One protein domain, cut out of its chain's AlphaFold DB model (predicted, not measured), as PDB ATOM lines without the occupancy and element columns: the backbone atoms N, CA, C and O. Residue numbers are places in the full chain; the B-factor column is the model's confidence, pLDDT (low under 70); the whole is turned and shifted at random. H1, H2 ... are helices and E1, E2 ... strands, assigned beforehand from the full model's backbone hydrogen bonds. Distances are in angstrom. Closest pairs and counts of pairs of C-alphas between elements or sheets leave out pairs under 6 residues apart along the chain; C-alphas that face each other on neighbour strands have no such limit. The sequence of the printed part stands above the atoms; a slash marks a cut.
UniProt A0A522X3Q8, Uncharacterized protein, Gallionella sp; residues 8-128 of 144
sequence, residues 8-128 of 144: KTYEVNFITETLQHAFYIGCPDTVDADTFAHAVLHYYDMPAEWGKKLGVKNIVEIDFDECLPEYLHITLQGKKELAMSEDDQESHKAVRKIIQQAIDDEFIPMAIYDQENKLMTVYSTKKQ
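This is residues 8 to 128 of the 144 residues of an uncharacterized protein of Gallionella sp (UniProt A0A522X3Q8). A strongly twisted sheet of six strands curls like part of a barrel round one helix, H1, while a second helix, H2, packs on the opposite face over E5 and E6. The printed part has 121 residues, with named elements in the order E1 E2 H1 E3 E4 H2 E5 E6; the mixed sheet runs E3 E1 E2 E4 E6 E5. The class is mixed, helices and strands; the whole is compact, with a radius of gyration of the C-alphas of 14.5 A and spans of 42 by 32 by 29 A.

The sheet runs from edge strand E3, residues 53 to 62, through E1, 8 to 16, E2, 20 to 28, E4, 73 to 83, and E6, 119 to 127, to edge strand E5, 107 to 114. E2 and E4 are parallel at 67 degrees, with N 26 and O 74 2.8 A apart. The other neighbours are antiparallel: N 57 and O 13, N 10 and O 25, N 80 and O 122, and N 112 and O 121 are each 2.8 A apart. E1 and E2 form a hairpin, as do E5 and E6. H1, residues 33 to 43, is on one face; its closest C-alphas to E5 are Tyr 43 and Met 110, 5.8 A. H2, residues 92 to 102, is on the opposite face, giving three layers, at a height over the sheet of 8.9 A; its closest C-alphas to E5 are Ile 99 and Pro 109, 5.7 A. E2, H1, E3 and E4, H2, E5 are split strand-helix-strand units, a strand between each unit's two parallel strands, with right-handed crossovers. In H1 and H2 every O i to N i+4 pair is within hydrogen-bond range.

E1 begins at C-alpha 8 (69.387, -62.262, 144.179). E4, 29.0 A long, bends by 61 degrees at residue 77. E6, 25.5 A, ends at C-alpha 127 (80.096, -59.141, 133.422).

The farthest C-alphas, Asp 65 and Asp 87, are 44.9 A apart. The printed part has no cut and no long link. Mean pLDDT of the printed part is 72.2; 35 residues are under 70, among them 84 to 111.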
ATOM      1  N   LYS A   8      70.671 -62.220 144.868       80.00
ATOM      2  CA  LYS A   8      69.387 -62.262 144.179       80.00
ATOM      3  C   LYS A   8      69.610 -61.869 142.734       80.00
ATOM      4  O   LYS A   8      70.356 -60.926 142.463       80.00
ATOM      5  N   THR A   9      68.973 -62.586 141.819       83.06
ATOM      6  CA  THR A   9      69.047 -62.261 140.397       83.06
ATOM      7  C   THR A   9      67.739 -61.638 139.954       83.06
ATOM      8  O   THR A   9      66.666 -62.072 140.355       83.06
ATOM      9  N   TYR A  10      67.834 -60.586 139.152       83.44
ATOM     10  CA  TYR A  10      66.681 -59.860 138.651       83.44
ATOM     11  C   TYR A  10      66.724 -59.808 137.133       83.44
ATOM     12  O   TYR A  10      67.745 -59.438 136.551       83.44
ATOM     13  N   GLU A  11      65.607 -60.138 136.499       85.69
ATOM     14  CA  GLU A  11      65.357 -59.824 135.101       85.69
ATOM     15  C   GLU A  11      64.815 -58.400 135.000       85.69
ATOM     16  O   GLU A  11      63.785 -58.059 135.592       85.69
ATOM     17  N   VAL A  12      65.505 -57.564 134.233       84.31
ATOM     18  CA  VAL A  12      65.107 -56.183 133.974       84.31
ATOM     19  C   VAL A  12      64.672 -56.071 132.528       84.31
ATOM     20  O   VAL A  12      65.504 -56.110 131.619       84.31
ATOM     21  N   ASN A  13      63.371 -55.882 132.310       83.62
ATOM     22  CA  ASN A  13      62.856 -55.606 130.977       83.62
ATOM     23  C   ASN A  13      62.797 -54.100 130.758       83.62
ATOM     24  O   ASN A  13      62.181 -53.356 131.526       83.62
ATOM     25  N   PHE A  14      63.375 -53.647 129.657       81.62
ATOM     26  CA  PHE A  14      63.357 -52.249 129.261       81.62
ATOM     27  C   PHE A  14      62.916 -52.100 127.807       81.62
ATOM     28  O   PHE A  14      62.856 -53.054 127.026       81.62
ATOM     29  N   ILE A  15      62.559 -50.868 127.461       81.44
ATOM     30  CA  ILE A  15      62.046 -50.517 126.142       81.44
ATOM     31  C   ILE A  15      62.907 -49.398 125.565       81.44
ATOM     32  O   ILE A  15      63.245 -48.426 126.254       81.44
ATOM     33  N   THR A  16      63.240 -49.526 124.289       81.75
ATOM     34  CA  THR A  16      63.823 -48.465 123.470       81.75
ATOM     35  C   THR A  16      62.849 -48.049 122.369       81.75
ATOM     36  O   THR A  16      61.763 -48.611 122.236       81.75
ATOM     37  N   GLU A  17      63.215 -47.053 121.565       83.06
ATOM     38  CA  GLU A  17      62.410 -46.632 120.411       83.06
ATOM     39  C   GLU A  17      62.149 -47.766 119.406       83.06
ATOM     40  O   GLU A  17      61.132 -47.725 118.713       83.06
ATOM     41  N   THR A  18      63.036 -48.763 119.315       80.94
ATOM     42  CA  THR A  18      62.967 -49.790 118.264       80.94
ATOM     43  C   THR A  18      62.661 -51.200 118.767       80.94
ATOM     44  O   THR A  18      62.200 -52.013 117.967       80.94
ATOM     45  N   LEU A  19      62.859 -51.515 120.056       82.50
ATOM     46  CA  LEU A  19      62.641 -52.869 120.581       82.50
ATOM     47  C   LEU A  19      62.410 -52.937 122.101       82.50
ATOM     48  O   LEU A  19      62.613 -51.976 122.843       82.50
ATOM     49  N   GLN A  20      61.965 -54.113 122.559       83.06
ATOM     50  CA  GLN A  20      61.950 -54.508 123.971       83.06
ATOM     51  C   GLN A  20      63.085 -55.506 124.200       83.06
ATOM     52  O   GLN A  20      63.279 -56.405 123.381       83.06
ATOM     53  N   HIS A  21      63.826 -55.349 125.292       78.56
ATOM     54  CA  HIS A  21      64.955 -56.214 125.621       78.56
ATOM     55  C   HIS A  21      65.028 -56.454 127.129       78.56
ATOM     56  O   HIS A  21      64.484 -55.676 127.917       78.56
ATOM     57  N   ALA A  22      65.693 -57.541 127.507       81.56
ATOM     58  CA  ALA A  22      65.890 -57.947 128.889       81.56
ATOM     59  C   ALA A  22      67.387 -58.026 129.203       81.56
ATOM     60  O   ALA A  22      68.211 -58.219 128.313       81.56
ATOM     61  N   PHE A  23      67.753 -57.872 130.467       80.75
ATOM     62  CA  PHE A  23      69.079 -58.228 130.960       80.75
ATOM     63  C   PHE A  23      68.982 -58.687 132.411       80.75
ATOM     64  O   PHE A  23      68.016 -58.366 133.106       80.75
ATOM     65  N   TYR A  24      69.985 -59.439 132.855       83.25
ATOM     66  CA  TYR A  24      70.018 -60.033 134.182       83.25
ATOM     67  C   TYR A  24      71.006 -59.311 135.085       83.25
ATOM     68  O   TYR A  24      72.145 -59.012 134.710       83.25
ATOM     69  N   ILE A  25      70.565 -59.046 136.308       81.62
ATOM     70  CA  ILE A  25      71.355 -58.370 137.324       81.62
ATOM     71  C   ILE A  25      71.425 -59.235 138.577       81.62
ATOM     72  O   ILE A  25      70.420 -59.436 139.249       81.62
ATOM     73  N   GLY A  26      72.631 -59.666 138.939       80.75
ATOM     74  CA  GLY A  26      72.939 -60.235 140.245       80.75
ATOM     75  C   GLY A  26      73.247 -59.133 141.258       80.75
ATOM     76  O   GLY A  26      74.202 -58.363 141.092       80.75
ATOM     77  N   CYS A  27      72.459 -59.062 142.326       76.50
ATOM     78  CA  CYS A  27      72.580 -58.045 143.359       76.50
ATOM     79  C   CYS A  27      72.569 -58.665 144.768       76.50
ATOM     80  O   CYS A  27      71.750 -59.542 145.042       76.50
ATOM     81  N   PRO A  28      73.446 -58.224 145.688       73.88
ATOM     82  CA  PRO A  28      73.335 -58.590 147.097       73.88
ATOM     83  C   PRO A  28      72.026 -58.069 147.707       73.88
ATOM     84  O   PRO A  28      71.585 -56.974 147.364       73.88
ATOM     85  N   ASP A  29      71.480 -58.774 148.702       73.19
ATOM     86  CA  ASP A  29      70.258 -58.376 149.439       73.19
ATOM     87  C   ASP A  29      70.309 -56.965 150.054       73.19
ATOM     88  O   ASP A  29      69.287 -56.377 150.396       73.19
ATOM     89  N   THR A  30      71.510 -56.419 150.245       70.69
ATOM     90  CA  THR A  30      71.737 -55.098 150.845       70.69
ATOM     91  C   THR A  30      71.540 -53.938 149.872       70.69
ATOM     92  O   THR A  30      71.735 -52.783 150.260       70.69
ATOM     93  N   VAL A  31      71.197 -54.219 148.615       71.06
ATOM     94  CA  VAL A  31      71.073 -53.223 147.554       71.06
ATOM     95  C   VAL A  31      69.650 -53.199 147.021       71.06
ATOM     96  O   VAL A  31      69.053 -54.233 146.740       71.06
ATOM     97  N   ASP A  32      69.129 -51.986 146.862       76.88
ATOM     98  CA  ASP A  32      67.839 -51.755 146.228       76.88
ATOM     99  C   ASP A  32      67.928 -52.059 144.725       76.88
ATOM    100  O   ASP A  32      68.594 -51.342 143.966       76.88
ATOM    101  N   ALA A  33      67.297 -53.160 144.313       72.38
ATOM    102  CA  ALA A  33      67.370 -53.674 142.950       72.38
ATOM    103  C   ALA A  33      66.770 -52.699 141.931       72.38
ATOM    104  O   ALA A  33      67.332 -52.544 140.848       72.38
ATOM    105  N   ASP A  34      65.696 -51.993 142.294       74.00
ATOM    106  CA  ASP A  34      65.022 -51.029 141.422       74.00
ATOM    107  C   ASP A  34      65.935 -49.846 141.091       74.00
ATOM    108  O   ASP A  34      66.168 -49.523 139.920       74.00
ATOM    109  N   THR A  35      66.529 -49.247 142.123       75.06
ATOM    110  CA  THR A  35      67.503 -48.159 141.993       75.06
ATOM    111  C   THR A  35      68.730 -48.603 141.197       75.06
ATOM    112  O   THR A  35      69.199 -47.883 140.312       75.06
ATOM    113  N   PHE A  36      69.235 -49.811 141.457       74.75
ATOM    114  CA  PHE A  36      70.392 -50.351 140.749       74.75
ATOM    115  C   PHE A  36      70.099 -50.640 139.271       74.75
ATOM    116  O   PHE A  36      70.876 -50.238 138.406       74.75
ATOM    117  N   ALA A  37      68.960 -51.256 138.955       74.31
ATOM    118  CA  ALA A  37      68.521 -51.520 137.587       74.31
ATOM    119  C   ALA A  37      68.335 -50.231 136.782       74.31
ATOM    120  O   ALA A  37      68.780 -50.143 135.634       74.31
ATOM    121  N   HIS A  38      67.744 -49.202 137.395       71.50
ATOM    122  CA  HIS A  38      67.649 -47.877 136.791       71.50
ATOM    123  C   HIS A  38      69.033 -47.296 136.479       71.50
ATOM    124  O   HIS A  38      69.251 -46.777 135.383       71.50
ATOM    125  N   ALA A  39      69.988 -47.418 137.401       68.19
ATOM    126  CA  ALA A  39      71.358 -46.953 137.195       68.19
ATOM    127  C   ALA A  39      72.048 -47.654 136.025       68.19
ATOM    128  O   ALA A  39      72.662 -46.991 135.185       68.19
ATOM    129  N   VAL A  40      71.908 -48.985 135.953       70.00
ATOM    130  CA  VAL A  40      72.425 -49.782 134.836       70.00
ATOM    131  C   VAL A  40      71.833 -49.266 133.541       70.00
ATOM    132  O   VAL A  40      72.575 -48.906 132.629       70.00
ATOM    133  N   LEU A  41      70.507 -49.128 133.481       70.44
ATOM    134  CA  LEU A  41      69.850 -48.656 132.276       70.44
ATOM    135  C   LEU A  41      70.341 -47.266 131.875       70.44
ATOM    136  O   LEU A  41      70.591 -47.055 130.696       70.44
ATOM    137  N   HIS A  42      70.491 -46.310 132.792       67.31
ATOM    138  CA  HIS A  42      70.875 -44.944 132.426       67.31
ATOM    139  C   HIS A  42      72.306 -44.851 131.886       67.31
ATOM    140  O   HIS A  42      72.523 -44.181 130.871       67.31
ATOM    141  N   TYR A  43      73.252 -45.568 132.491       62.53
ATOM    142  CA  TYR A  43      74.681 -45.397 132.212       62.53
ATOM    143  C   TYR A  43      75.307 -46.481 131.331       62.53
ATOM    144  O   TYR A  43      76.450 -46.322 130.910       62.53
ATOM    145  N   TYR A  44      74.563 -47.532 130.985       65.88
ATOM    146  CA  TYR A  44      75.000 -48.534 130.016       65.88
ATOM    147  C   TYR A  44      74.935 -47.990 128.580       65.88
ATOM    148  O   TYR A  44      73.881 -47.528 128.138       65.88
ATOM    149  N   ASP A  45      76.037 -48.009 127.830       64.31
ATOM    150  CA  ASP A  45      76.012 -47.608 126.419       64.31
ATOM    151  C   ASP A  45      75.281 -48.679 125.592       64.31
ATOM    152  O   ASP A  45      75.599 -49.864 125.657       64.31
ATOM    153  N   MET A  46      74.278 -48.251 124.826       65.06
ATOM    154  CA  MET A  46      73.429 -49.134 124.024       65.06
ATOM    155  C   MET A  46      73.872 -49.113 122.561       65.06
ATOM    156  O   MET A  46      74.301 -48.055 122.087       65.06
ATOM    157  N   PRO A  47      73.714 -50.226 121.825       70.12
ATOM    158  CA  PRO A  47      73.866 -50.230 120.376       70.12
ATOM    159  C   PRO A  47      73.001 -49.147 119.720       70.12
ATOM    160  O   PRO A  47      71.853 -48.918 120.113       70.12
ATOM    161  N   ALA A  48      73.560 -48.443 118.736       73.25
ATOM    162  CA  ALA A  48      72.912 -47.282 118.126       73.25
ATOM    163  C   ALA A  48      71.614 -47.661 117.393       73.25
ATOM    164  O   ALA A  48      70.654 -46.889 117.371       73.25
ATOM    165  N   GLU A  49      71.570 -48.868 116.834       77.06
ATOM    166  CA  GLU A  49      70.424 -49.467 116.153       77.06
ATOM    167  C   GLU A  49      69.220 -49.711 117.080       77.06
ATOM    168  O   GLU A  49      68.084 -49.823 116.614       77.06
ATOM    169  N   TRP A  50      69.432 -49.729 118.400       75.69
ATOM    170  CA  TRP A  50      68.349 -49.867 119.371       75.69
ATOM    171  C   TRP A  50      67.618 -48.537 119.622       75.69
ATOM    172  O   TRP A  50      66.566 -48.526 120.255       75.69
ATOM    173  N   GLY A  51      68.117 -47.408 119.107       76.94
ATOM    174  CA  GLY A  51      67.499 -46.094 119.296       76.94
ATOM    175  C   GLY A  51      67.586 -45.586 120.739       76.94
ATOM    176  O   GLY A  51      68.380 -46.066 121.554       76.94
ATOM    177  N   LYS A  52      66.795 -44.563 121.080       76.75
ATOM    178  CA  LYS A  52      66.827 -43.984 122.434       76.75
ATOM    179  C   LYS A  52      66.160 -44.901 123.457       76.75
ATOM    180  O   LYS A  52      65.150 -45.544 123.178       76.75
ATOM    181  N   LYS A  53      66.695 -44.893 124.679       76.69
ATOM    182  CA  LYS A  53      66.084 -45.541 125.849       76.69
ATOM    183  C   LYS A  53      64.782 -44.825 126.202       76.69
ATOM    184  O   LYS A  53      64.785 -43.603 126.336       76.69
ATOM    185  N   LEU A  54      63.703 -45.584 126.381       77.12
ATOM    186  CA  LEU A  54      62.411 -45.052 126.821       77.12
ATOM    187  C   LEU A  54      62.187 -45.284 128.319       77.12
ATOM    188  O   LEU A  54      61.668 -44.399 128.991       77.12
ATOM    189  N   GLY A  55      62.614 -46.432 128.855       76.50
ATOM    190  CA  GLY A  55      62.574 -46.700 130.295       76.50
ATOM    191  C   GLY A  55      62.535 -48.182 130.658       76.50
ATOM    192  O   GLY A  55      62.483 -49.050 129.783       76.50
ATOM    193  N   VAL A  56      62.548 -48.453 131.966       81.25
ATOM    194  CA  VAL A  56      62.313 -49.785 132.541       81.25
ATOM    195  C   VAL A  56      60.809 -50.070 132.541       81.25
ATOM    196  O   VAL A  56      60.011 -49.232 132.958       81.25
ATOM    197  N   LYS A  57      60.414 -51.249 132.053       83.44
ATOM    198  CA  LYS A  57      59.020 -51.715 132.022       83.44
ATOM    199  C   LYS A  57      58.666 -52.490 133.285       83.44
ATOM    200  O   LYS A  57      57.587 -52.290 133.837       83.44
ATOM    201  N   ASN A  58      59.538 -53.408 133.694       83.25
ATOM    202  CA  ASN A  58      59.404 -54.174 134.926       83.25
ATOM    203  C   ASN A  58      60.772 -54.690 135.401       83.25
ATOM    204  O   ASN A  58      61.747 -54.710 134.645       83.25
ATOM    205  N   ILE A  59      60.795 -55.103 136.663       84.00
ATOM    206  CA  ILE A  59      61.913 -55.768 137.325       84.00
ATOM    207  C   ILE A  59      61.314 -56.959 138.066       84.00
ATOM    208  O   ILE A  59      60.313 -56.804 138.771       84.00
ATOM    209  N   VAL A  60      61.867 -58.152 137.855       85.38
ATOM    210  CA  VAL A  60      61.352 -59.397 138.435       85.38
ATOM    211  C   VAL A  60      62.510 -60.186 139.029       85.38
ATOM    212  O   VAL A  60      63.501 -60.414 138.346       85.38
ATOM    213  N   GLU A  61      62.392 -60.590 140.294       85.38
ATOM    214  CA  GLU A  61      63.332 -61.524 140.921       85.38
ATOM    215  C   GLU A  61      63.157 -62.912 140.287       85.38
ATOM    216  O   GLU A  61      62.031 -63.407 140.195       85.38
ATOM    217  N   ILE A  62      64.256 -63.511 139.838       83.25
ATOM    218  CA  ILE A  62      64.296 -64.839 139.225       83.25
ATOM    219  C   ILE A  62      65.429 -65.665 139.828       83.25
ATOM    220  O   ILE A  62      66.420 -65.123 140.333       83.25
ATOM    221  N   ASP A  63      65.311 -66.985 139.731       81.25
ATOM    222  CA  ASP A  63      66.400 -67.871 140.117       81.25
ATOM    223  C   ASP A  63      67.537 -67.802 139.080       81.25
ATOM    224  O   ASP A  63      67.323 -67.676 137.870       81.25
ATOM    225  N   PHE A  64      68.789 -67.862 139.546       75.81
ATOM    226  CA  PHE A  64      69.961 -67.703 138.673       75.81
ATOM    227  C   PHE A  64      70.036 -68.781 137.572       75.81
ATOM    228  O   PHE A  64      70.522 -68.527 136.473       75.81
ATOM    229  N   ASP A  65      69.528 -69.984 137.835       76.94
ATOM    230  CA  ASP A  65      69.465 -71.091 136.874       76.94
ATOM    231  C   ASP A  65      68.360 -70.934 135.810       76.94
ATOM    232  O   ASP A  65      68.341 -71.670 134.814       76.94
ATOM    233  N   GLU A  66      67.467 -69.956 135.979       77.31
ATOM    234  CA  GLU A  66      66.488 -69.545 134.971       77.31
ATOM    235  C   GLU A  66      67.033 -68.483 134.007       77.31
ATOM    236  O   GLU A  66      66.407 -68.211 132.981       77.31
ATOM    237  N   CYS A  67      68.216 -67.924 134.277       76.75
ATOM    238  CA  CYS A  67      68.775 -66.864 133.450       76.75
ATOM    239  C   CYS A  67      69.216 -67.390 132.076       76.75
ATOM    240  O   CYS A  67      69.930 -68.388 131.947       76.75
ATOM    241  N   LEU A  68      68.821 -66.673 131.028       79.12
ATOM    242  CA  LEU A  68      69.140 -67.017 129.649       79.12
ATOM    243  C   LEU A  68      70.552 -66.514 129.261       79.12
ATOM    244  O   LEU A  68      70.847 -65.323 129.403       79.12
ATOM    245  N   PRO A  69      71.452 -67.391 128.782       71.31
ATOM    246  CA  PRO A  69      72.872 -67.087 128.547       71.31
ATOM    247  C   PRO A  69      73.116 -66.020 127.466       71.31
ATOM    248  O   PRO A  69      74.168 -65.387 127.463       71.31
ATOM    249  N   GLU A  70      72.175 -65.831 126.540       72.62
ATOM    250  CA  GLU A  70      72.264 -64.868 125.440       72.62
ATOM    251  C   GLU A  70      72.094 -63.406 125.876       72.62
ATOM    252  O   GLU A  70      72.489 -62.498 125.144       72.62
ATOM    253  N   TYR A  71      71.526 -63.170 127.058       73.00
ATOM    254  CA  TYR A  71      71.374 -61.824 127.595       73.00
ATOM    255  C   TYR A  71      72.617 -61.386 128.357       73.00
ATOM    256  O   TYR A  71      73.510 -62.168 128.665       73.00
ATOM    257  N   LEU A  72      72.700 -60.094 128.650       72.88
ATOM    258  CA  LEU A  72      73.767 -59.553 129.475       72.88
ATOM    259  C   LEU A  72      73.523 -59.907 130.948       72.88
ATOM    260  O   LEU A  72      72.448 -59.624 131.467       72.88
ATOM    261  N   HIS A  73      74.535 -60.459 131.622       76.00
ATOM    262  CA  HIS A  73      74.508 -60.734 133.063       76.00
ATOM    263  C   HIS A  73      75.547 -59.869 133.755       76.00
ATOM    264  O   HIS A  73      76.723 -59.868 133.372       76.00
ATOM    265  N   ILE A  74      75.120 -59.123 134.767       77.56
ATOM    266  CA  ILE A  74      75.980 -58.207 135.512       77.56
ATOM    267  C   ILE A  74      75.845 -58.499 136.998       77.56
ATOM    268  O   ILE A  74      74.737 -58.523 137.524       77.56
ATOM    269  N   THR A  75      76.968 -58.635 137.695       77.38
ATOM    270  CA  THR A  75      76.988 -58.752 139.156       77.38
ATOM    271  C   THR A  75      77.608 -57.515 139.781       77.38
ATOM    272  O   THR A  75      78.674 -57.060 139.349       77.38
ATOM    273  N   LEU A  76      76.997 -57.006 140.847       76.88
ATOM    274  CA  LEU A  76      77.622 -55.980 141.672       76.88
ATOM    275  C   LEU A  76      78.842 -56.542 142.417       76.88
ATOM    276  O   LEU A  76      78.741 -57.547 143.112       76.88
ATOM    277  N   GLN A  77      79.981 -55.861 142.310       75.38
ATOM    278  CA  GLN A  77      81.227 -56.227 142.995       75.38
ATOM    279  C   GLN A  77      81.530 -55.286 144.162       75.38
ATOM    280  O   GLN A  77      82.079 -55.699 145.182       75.38
ATOM    281  N   GLY A  78      81.148 -54.017 144.043       71.62
ATOM    282  CA  GLY A  78      81.345 -53.033 145.094       71.62
ATOM    283  C   GLY A  78      80.663 -51.711 144.783       71.62
ATOM    284  O   GLY A  78      80.219 -51.461 143.666       71.62
ATOM    285  N   LYS A  79      80.585 -50.843 145.790       76.12
ATOM    286  CA  LYS A  79      80.111 -49.470 145.627       76.12
ATOM    287  C   LYS A  79      81.085 -48.486 146.261       76.12
ATOM    288  O   LYS A  79      81.733 -48.800 147.260       76.12
ATOM    289  N   LYS A  80      81.158 -47.290 145.694       72.81
ATOM    290  CA  LYS A  80      81.936 -46.162 146.192       72.81
ATOM    291  C   LYS A  80      81.072 -44.916 146.159       72.81
ATOM    292  O   LYS A  80      80.558 -44.549 145.111       72.81
ATOM    293  N   GLU A  81      80.942 -44.258 147.296       75.94
ATOM    294  CA  GLU A  81      80.230 -42.989 147.405       75.94
ATOM    295  C   GLU A  81      81.228 -41.838 147.248       75.94
ATOM    296  O   GLU A  81      82.329 -41.859 147.805       75.94
ATOM    297  N   LEU A  82      80.867 -40.857 146.430       72.06
ATOM    298  CA  LEU A  82      81.695 -39.721 146.055       72.06
ATOM    299  C   LEU A  82      80.885 -38.439 146.240       72.06
ATOM    300  O   LEU A  82      79.751 -38.343 145.779       72.06
ATOM    301  N   ALA A  83      81.471 -37.441 146.897       72.25
ATOM    302  CA  ALA A  83      80.859 -36.120 146.986       72.25
ATOM    303  C   ALA A  83      80.909 -35.431 145.613       72.25
ATOM    304  O   ALA A  83      81.960 -35.412 144.967       72.25
ATOM    305  N   MET A  84      79.784 -34.862 145.176       67.50
ATOM    306  CA  MET A  84      79.690 -34.116 143.919       67.50
ATOM    307  C   MET A  84      79.890 -32.619 144.160       67.50
ATOM    308  O   MET A  84      79.366 -32.061 145.126       67.50
ATOM    309  N   SER A  85      80.630 -31.959 143.265       63.38
ATOM    310  CA  SER A  85      80.719 -30.495 143.257       63.38
ATOM    311  C   SER A  85      79.405 -29.887 142.744       63.38
ATOM    312  O   SER A  85      78.680 -30.518 141.972       63.38
ATOM    313  N   GLU A  86      79.075 -28.662 143.167       60.81
ATOM    314  CA  GLU A  86      77.861 -27.970 142.705       60.81
ATOM    315  C   GLU A  86      77.886 -27.640 141.204       60.81
ATOM    316  O   GLU A  86      76.828 -27.494 140.599       60.81
ATOM    317  N   ASP A  87      79.069 -27.601 140.589       60.06
ATOM    318  CA  ASP A  87      79.249 -27.296 139.166       60.06
ATOM    319  C   ASP A  87      79.080 -28.532 138.257       60.06
ATOM    320  O   ASP A  87      78.900 -28.401 137.045       60.06
ATOM    321  N   ASP A  88      79.110 -29.743 138.824       58.59
ATOM    322  CA  ASP A  88      79.105 -31.012 138.079       58.59
ATOM    323  C   ASP A  88      77.740 -31.732 138.075       58.59
ATOM    324  O   ASP A  88      77.633 -32.828 137.524       58.59
ATOM    325  N   GLN A  89      76.700 -31.112 138.652       54.06
ATOM    326  CA  GLN A  89      75.417 -31.723 139.056       54.06
ATOM    327  C   GLN A  89      74.667 -32.539 137.985       54.06
ATOM    328  O   GLN A  89      73.899 -33.423 138.341       54.06
ATOM    329  N   GLU A  90      74.895 -32.304 136.692       52.81
ATOM    330  CA  GLU A  90      74.198 -33.034 135.617       52.81
ATOM    331  C   GLU A  90      75.081 -33.417 134.427       52.81
ATOM    332  O   GLU A  90      74.614 -34.002 133.445       52.81
ATOM    333  N   SER A  91      76.374 -33.088 134.448       56.56
ATOM    334  CA  SER A  91      77.177 -33.316 133.253       56.56
ATOM    335  C   SER A  91      77.497 -34.813 133.150       56.56
ATOM    336  O   SER A  91      78.369 -35.339 133.840       56.56
ATOM    337  N   HIS A  92      76.825 -35.517 132.228       56.38
ATOM    338  CA  HIS A  92      77.174 -36.892 131.837       56.38
ATOM    339  C   HIS A  92      78.689 -37.052 131.590       56.38
ATOM    340  O   HIS A  92      79.235 -38.139 131.740       56.38
ATOM    341  N   LYS A  93      79.388 -35.965 131.223       57.97
ATOM    342  CA  LYS A  93      80.849 -35.908 131.081       57.97
ATOM    343  C   LYS A  93      81.601 -36.008 132.416       57.97
ATOM    344  O   LYS A  93      82.609 -36.704 132.457       57.97
ATOM    345  N   ALA A  94      81.142 -35.345 133.476       60.28
ATOM    346  CA  ALA A  94      81.735 -35.421 134.812       60.28
ATOM    347  C   ALA A  94      81.539 -36.817 135.409       60.28
ATOM    348  O   ALA A  94      82.509 -37.443 135.835       60.28
ATOM    349  N   VAL A  95      80.319 -37.355 135.301       61.88
ATOM    350  CA  VAL A  95      80.002 -38.729 135.710       61.88
ATOM    351  C   VAL A  95      80.866 -39.737 134.947       61.88
ATOM    352  O   VAL A  95      81.541 -40.548 135.573       61.88
ATOM    353  N   ARG A  96      80.958 -39.627 133.611       63.34
ATOM    354  CA  ARG A  96      81.835 -40.473 132.777       63.34
ATOM    355  C   ARG A  96      83.317 -40.348 133.129       63.34
ATOM    356  O   ARG A  96      84.014 -41.354 133.102       63.34
ATOM    357  N   LYS A  97      83.808 -39.153 133.460       64.12
ATOM    358  CA  LYS A  97      85.209 -38.935 133.853       64.12
ATOM    359  C   LYS A  97      85.527 -39.608 135.187       64.12
ATOM    360  O   LYS A  97      86.577 -40.228 135.314       64.12
ATOM    361  N   ILE A  98      84.625 -39.510 136.161       61.78
ATOM    362  CA  ILE A  98      84.779 -40.156 137.469       61.78
ATOM    363  C   ILE A  98      84.682 -41.680 137.334       61.78
ATOM    364  O   ILE A  98      85.498 -42.401 137.900       61.78
ATOM    365  N   ILE A  99      83.734 -42.152 136.522       63.53
ATOM    366  CA  ILE A  99      83.618 -43.543 136.078       63.53
ATOM    367  C   ILE A  99      84.950 -44.018 135.479       63.53
ATOM    368  O   ILE A  99      85.510 -44.986 135.970       63.53
ATOM    369  N   GLN A 100      85.505 -43.311 134.490       62.38
ATOM    370  CA  GLN A 100      86.771 -43.666 133.834       62.38
ATOM    371  C   GLN A 100      87.968 -43.687 134.788       62.38
ATOM    372  O   GLN A 100      88.858 -44.510 134.619       62.38
ATOM    373  N   GLN A 101      87.999 -42.808 135.791       60.69
ATOM    374  CA  GLN A 101      89.041 -42.805 136.824       60.69
ATOM    375  C   GLN A 101      88.924 -43.976 137.811       60.69
ATOM    376  O   GLN A 101      89.880 -44.249 138.531       60.69
ATOM    377  N   ALA A 102      87.760 -44.626 137.881       58.41
ATOM    378  CA  ALA A 102      87.489 -45.759 138.760       58.41
ATOM    379  C   ALA A 102      87.621 -47.125 138.059       58.41
ATOM    380  O   ALA A 102      87.513 -48.145 138.737       58.41
ATOM    381  N   ILE A 103      87.831 -47.160 136.736       56.69
ATOM    382  CA  ILE A 103      88.038 -48.402 135.981       56.69
ATOM    383  C   ILE A 103      89.500 -48.826 136.112       56.69
ATOM    384  O   ILE A 103      90.370 -48.234 135.478       56.69
ATOM    385  N   ASP A 104      89.731 -49.889 136.875       53.59
ATOM    386  CA  ASP A 104      90.771 -50.865 136.547       53.59
ATOM    387  C   ASP A 104      90.126 -51.996 135.719       53.59
ATOM    388  O   ASP A 104      88.903 -52.171 135.744       53.59
ATOM    389  N   ASP A 105      90.934 -52.709 134.934       51.31
ATOM    390  CA  ASP A 105      90.500 -53.678 133.919       51.31
ATOM    391  C   ASP A 105      89.412 -54.659 134.428       51.31
ATOM    392  O   ASP A 105      89.565 -55.282 135.475       51.31
ATOM    393  N   GLU A 106      88.335 -54.816 133.638       52.69
ATOM    394  CA  GLU A 106      87.179 -55.739 133.783       52.69
ATOM    395  C   GLU A 106      85.873 -55.234 134.439       52.69
ATOM    396  O   GLU A 106      84.909 -56.007 134.504       52.69
ATOM    397  N   PHE A 107      85.755 -53.967 134.855       57.06
ATOM    398  CA  PHE A 107      84.506 -53.466 135.460       57.06
ATOM    399  C   PHE A 107      83.657 -52.586 134.526       57.06
ATOM    400  O   PHE A 107      84.188 -51.762 133.783       57.06
ATOM    401  N   ILE A 108      82.322 -52.708 134.613       58.12
ATOM    402  CA  ILE A 108      81.362 -51.738 134.051       58.12
ATOM    403  C   ILE A 108      80.935 -50.806 135.195       58.12
ATOM    404  O   ILE A 108      80.102 -51.189 136.025       58.12
ATOM    405  N   PRO A 109      81.534 -49.614 135.325       60.41
ATOM    406  CA  PRO A 109      81.161 -48.668 136.366       60.41
ATOM    407  C   PRO A 109      79.835 -47.983 136.029       60.41
ATOM    408  O   PRO A 109      79.597 -47.551 134.902       60.41
ATOM    409  N   MET A 110      78.976 -47.849 137.032       67.81
ATOM    410  CA  MET A 110      77.665 -47.209 136.899       67.81
ATOM    411  C   MET A 110      77.496 -46.215 138.026       67.81
ATOM    412  O   MET A 110      77.903 -46.502 139.144       67.81
ATOM    413  N   ALA A 111      76.909 -45.057 137.762       68.06
ATOM    414  CA  ALA A 111      76.757 -44.017 138.768       68.06
ATOM    415  C   ALA A 111      75.281 -43.748 139.058       68.06
ATOM    416  O   ALA A 111      74.447 -43.816 138.167       68.06
ATOM    417  N   ILE A 112      74.958 -43.403 140.297       70.75
ATOM    418  CA  ILE A 112      73.661 -42.850 140.684       70.75
ATOM    419  C   ILE A 112      73.937 -41.524 141.349       70.75
ATOM    420  O   ILE A 112      74.757 -41.465 142.262       70.75
ATOM    421  N   TYR A 113      73.266 -40.477 140.885       70.06
ATOM    422  CA  TYR A 113      73.349 -39.168 141.505       70.06
ATOM    423  C   TYR A 113      72.135 -38.940 142.399       70.06
ATOM    424  O   TYR A 113      70.997 -38.962 141.935       70.06
ATOM    425  N   ASP A 114      72.403 -38.720 143.680       70.69
ATOM    426  CA  ASP A 114      71.448 -38.236 144.662       70.69
ATOM    427  C   ASP A 114      71.587 -36.713 144.754       70.69
ATOM    428  O   ASP A 114      72.543 -36.178 145.328       70.69
ATOM    429  N   GLN A 115      70.628 -36.018 144.147       65.94
ATOM    430  CA  GLN A 115      70.602 -34.562 144.103       65.94
ATOM    431  C   GLN A 115      70.334 -33.935 145.478       65.94
ATOM    432  O   GLN A 115      70.879 -32.870 145.771       65.94
ATOM    433  N   GLU A 116      69.537 -34.586 146.330       71.25
ATOM    434  CA  GLU A 116      69.182 -34.065 147.654       71.25
ATOM    435  C   GLU A 116      70.402 -34.056 148.577       71.25
ATOM    436  O   GLU A 116      70.671 -33.062 149.255       71.25
ATOM    437  N   ASN A 117      71.189 -35.133 148.537       73.12
ATOM    438  CA  ASN A 117      72.379 -35.291 149.372       73.12
ATOM    439  C   ASN A 117      73.686 -34.880 148.672       73.12
ATOM    440  O   ASN A 117      74.757 -34.959 149.277       73.12
ATOM    441  N   LYS A 118      73.616 -34.425 147.412       72.69
ATOM    442  CA  LYS A 118      74.770 -34.080 146.556       72.69
ATOM    443  C   LYS A 118      75.827 -35.193 146.519       72.69
ATOM    444  O   LYS A 118      77.036 -34.935 146.526       72.69
ATOM    445  N   LEU A 119      75.367 -36.438 146.474       73.69
ATOM    446  CA  LEU A 119      76.204 -37.629 146.531       73.69
ATOM    447  C   LEU A 119      76.112 -38.385 145.208       73.69
ATOM    448  O   LEU A 119      75.038 -38.516 144.632       73.69
ATOM    449  N   MET A 120      77.232 -38.916 144.732       75.00
ATOM    450  CA  MET A 120      77.249 -39.871 143.637       75.00
ATOM    451  C   MET A 120      77.708 -41.236 144.137       75.00
ATOM    452  O   MET A 120      78.819 -41.383 144.644       75.00
ATOM    453  N   THR A 121      76.880 -42.251 143.937       75.50
ATOM    454  CA  THR A 121      77.230 -43.644 144.218       75.50
ATOM    455  C   THR A 121      77.685 -44.305 142.931       75.50
ATOM    456  O   THR A 121      76.898 -44.459 142.004       75.50
ATOM    457  N   VAL A 122      78.951 -44.702 142.870       73.25
ATOM    458  CA  VAL A 122      79.525 -45.457 141.757       73.25
ATOM    459  C   VAL A 122      79.578 -46.934 142.126       73.25
ATOM    460  O   VAL A 122      80.228 -47.318 143.095       73.25
ATOM    461  N   TYR A 123      78.909 -47.766 141.347       73.62
ATOM    462  CA  TYR A 123      78.913 -49.215 141.454       73.62
ATOM    463  C   TYR A 123      79.988 -49.778 140.528       73.62
ATOM    464  O   TYR A 123      80.005 -49.449 139.343       73.62
ATOM    465  N   SER A 124      80.867 -50.632 141.048       73.38
ATOM    466  CA  SER A 124      81.719 -51.488 140.228       73.38
ATOM    467  C   SER A 124      80.974 -52.787 139.962       73.38
ATOM    468  O   SER A 124      80.517 -53.465 140.885       73.38
ATOM    469  N   THR A 125      80.825 -53.138 138.692       74.62
ATOM    470  CA  THR A 125      80.121 -54.357 138.299       74.62
ATOM    471  C   THR A 125      80.980 -55.210 137.389       74.62
ATOM    472  O   THR A 125      81.837 -54.681 136.686       74.62
ATOM    473  N   LYS A 126      80.771 -56.526 137.410       75.25
ATOM    474  CA  LYS A 126      81.480 -57.478 136.553       75.25
ATOM    475  C   LYS A 126      80.484 -58.168 135.634       75.25
ATOM    476  O   LYS A 126      79.425 -58.601 136.090       75.25
ATOM    477  N   LYS A 127      80.838 -58.288 134.351       74.75
ATOM    478  CA  LYS A 127      80.096 -59.141 133.422       74.75
ATOM    479  C   LYS A 127      80.261 -60.594 133.862       74.75
ATOM    480  O   LYS A 127      81.386 -61.059 134.043       74.75
ATOM    481  N   GLN A 128      79.149 -61.291 134.022       74.44
ATOM    482  CA  GLN A 128      79.135 -62.705 134.357       74.44
ATOM    483  C   GLN A 128      78.870 -63.515 133.087       74.44
ATOM    484  O   GLN A 128      77.975 -63.196 132.309       74.44
TER     485      GLN A 128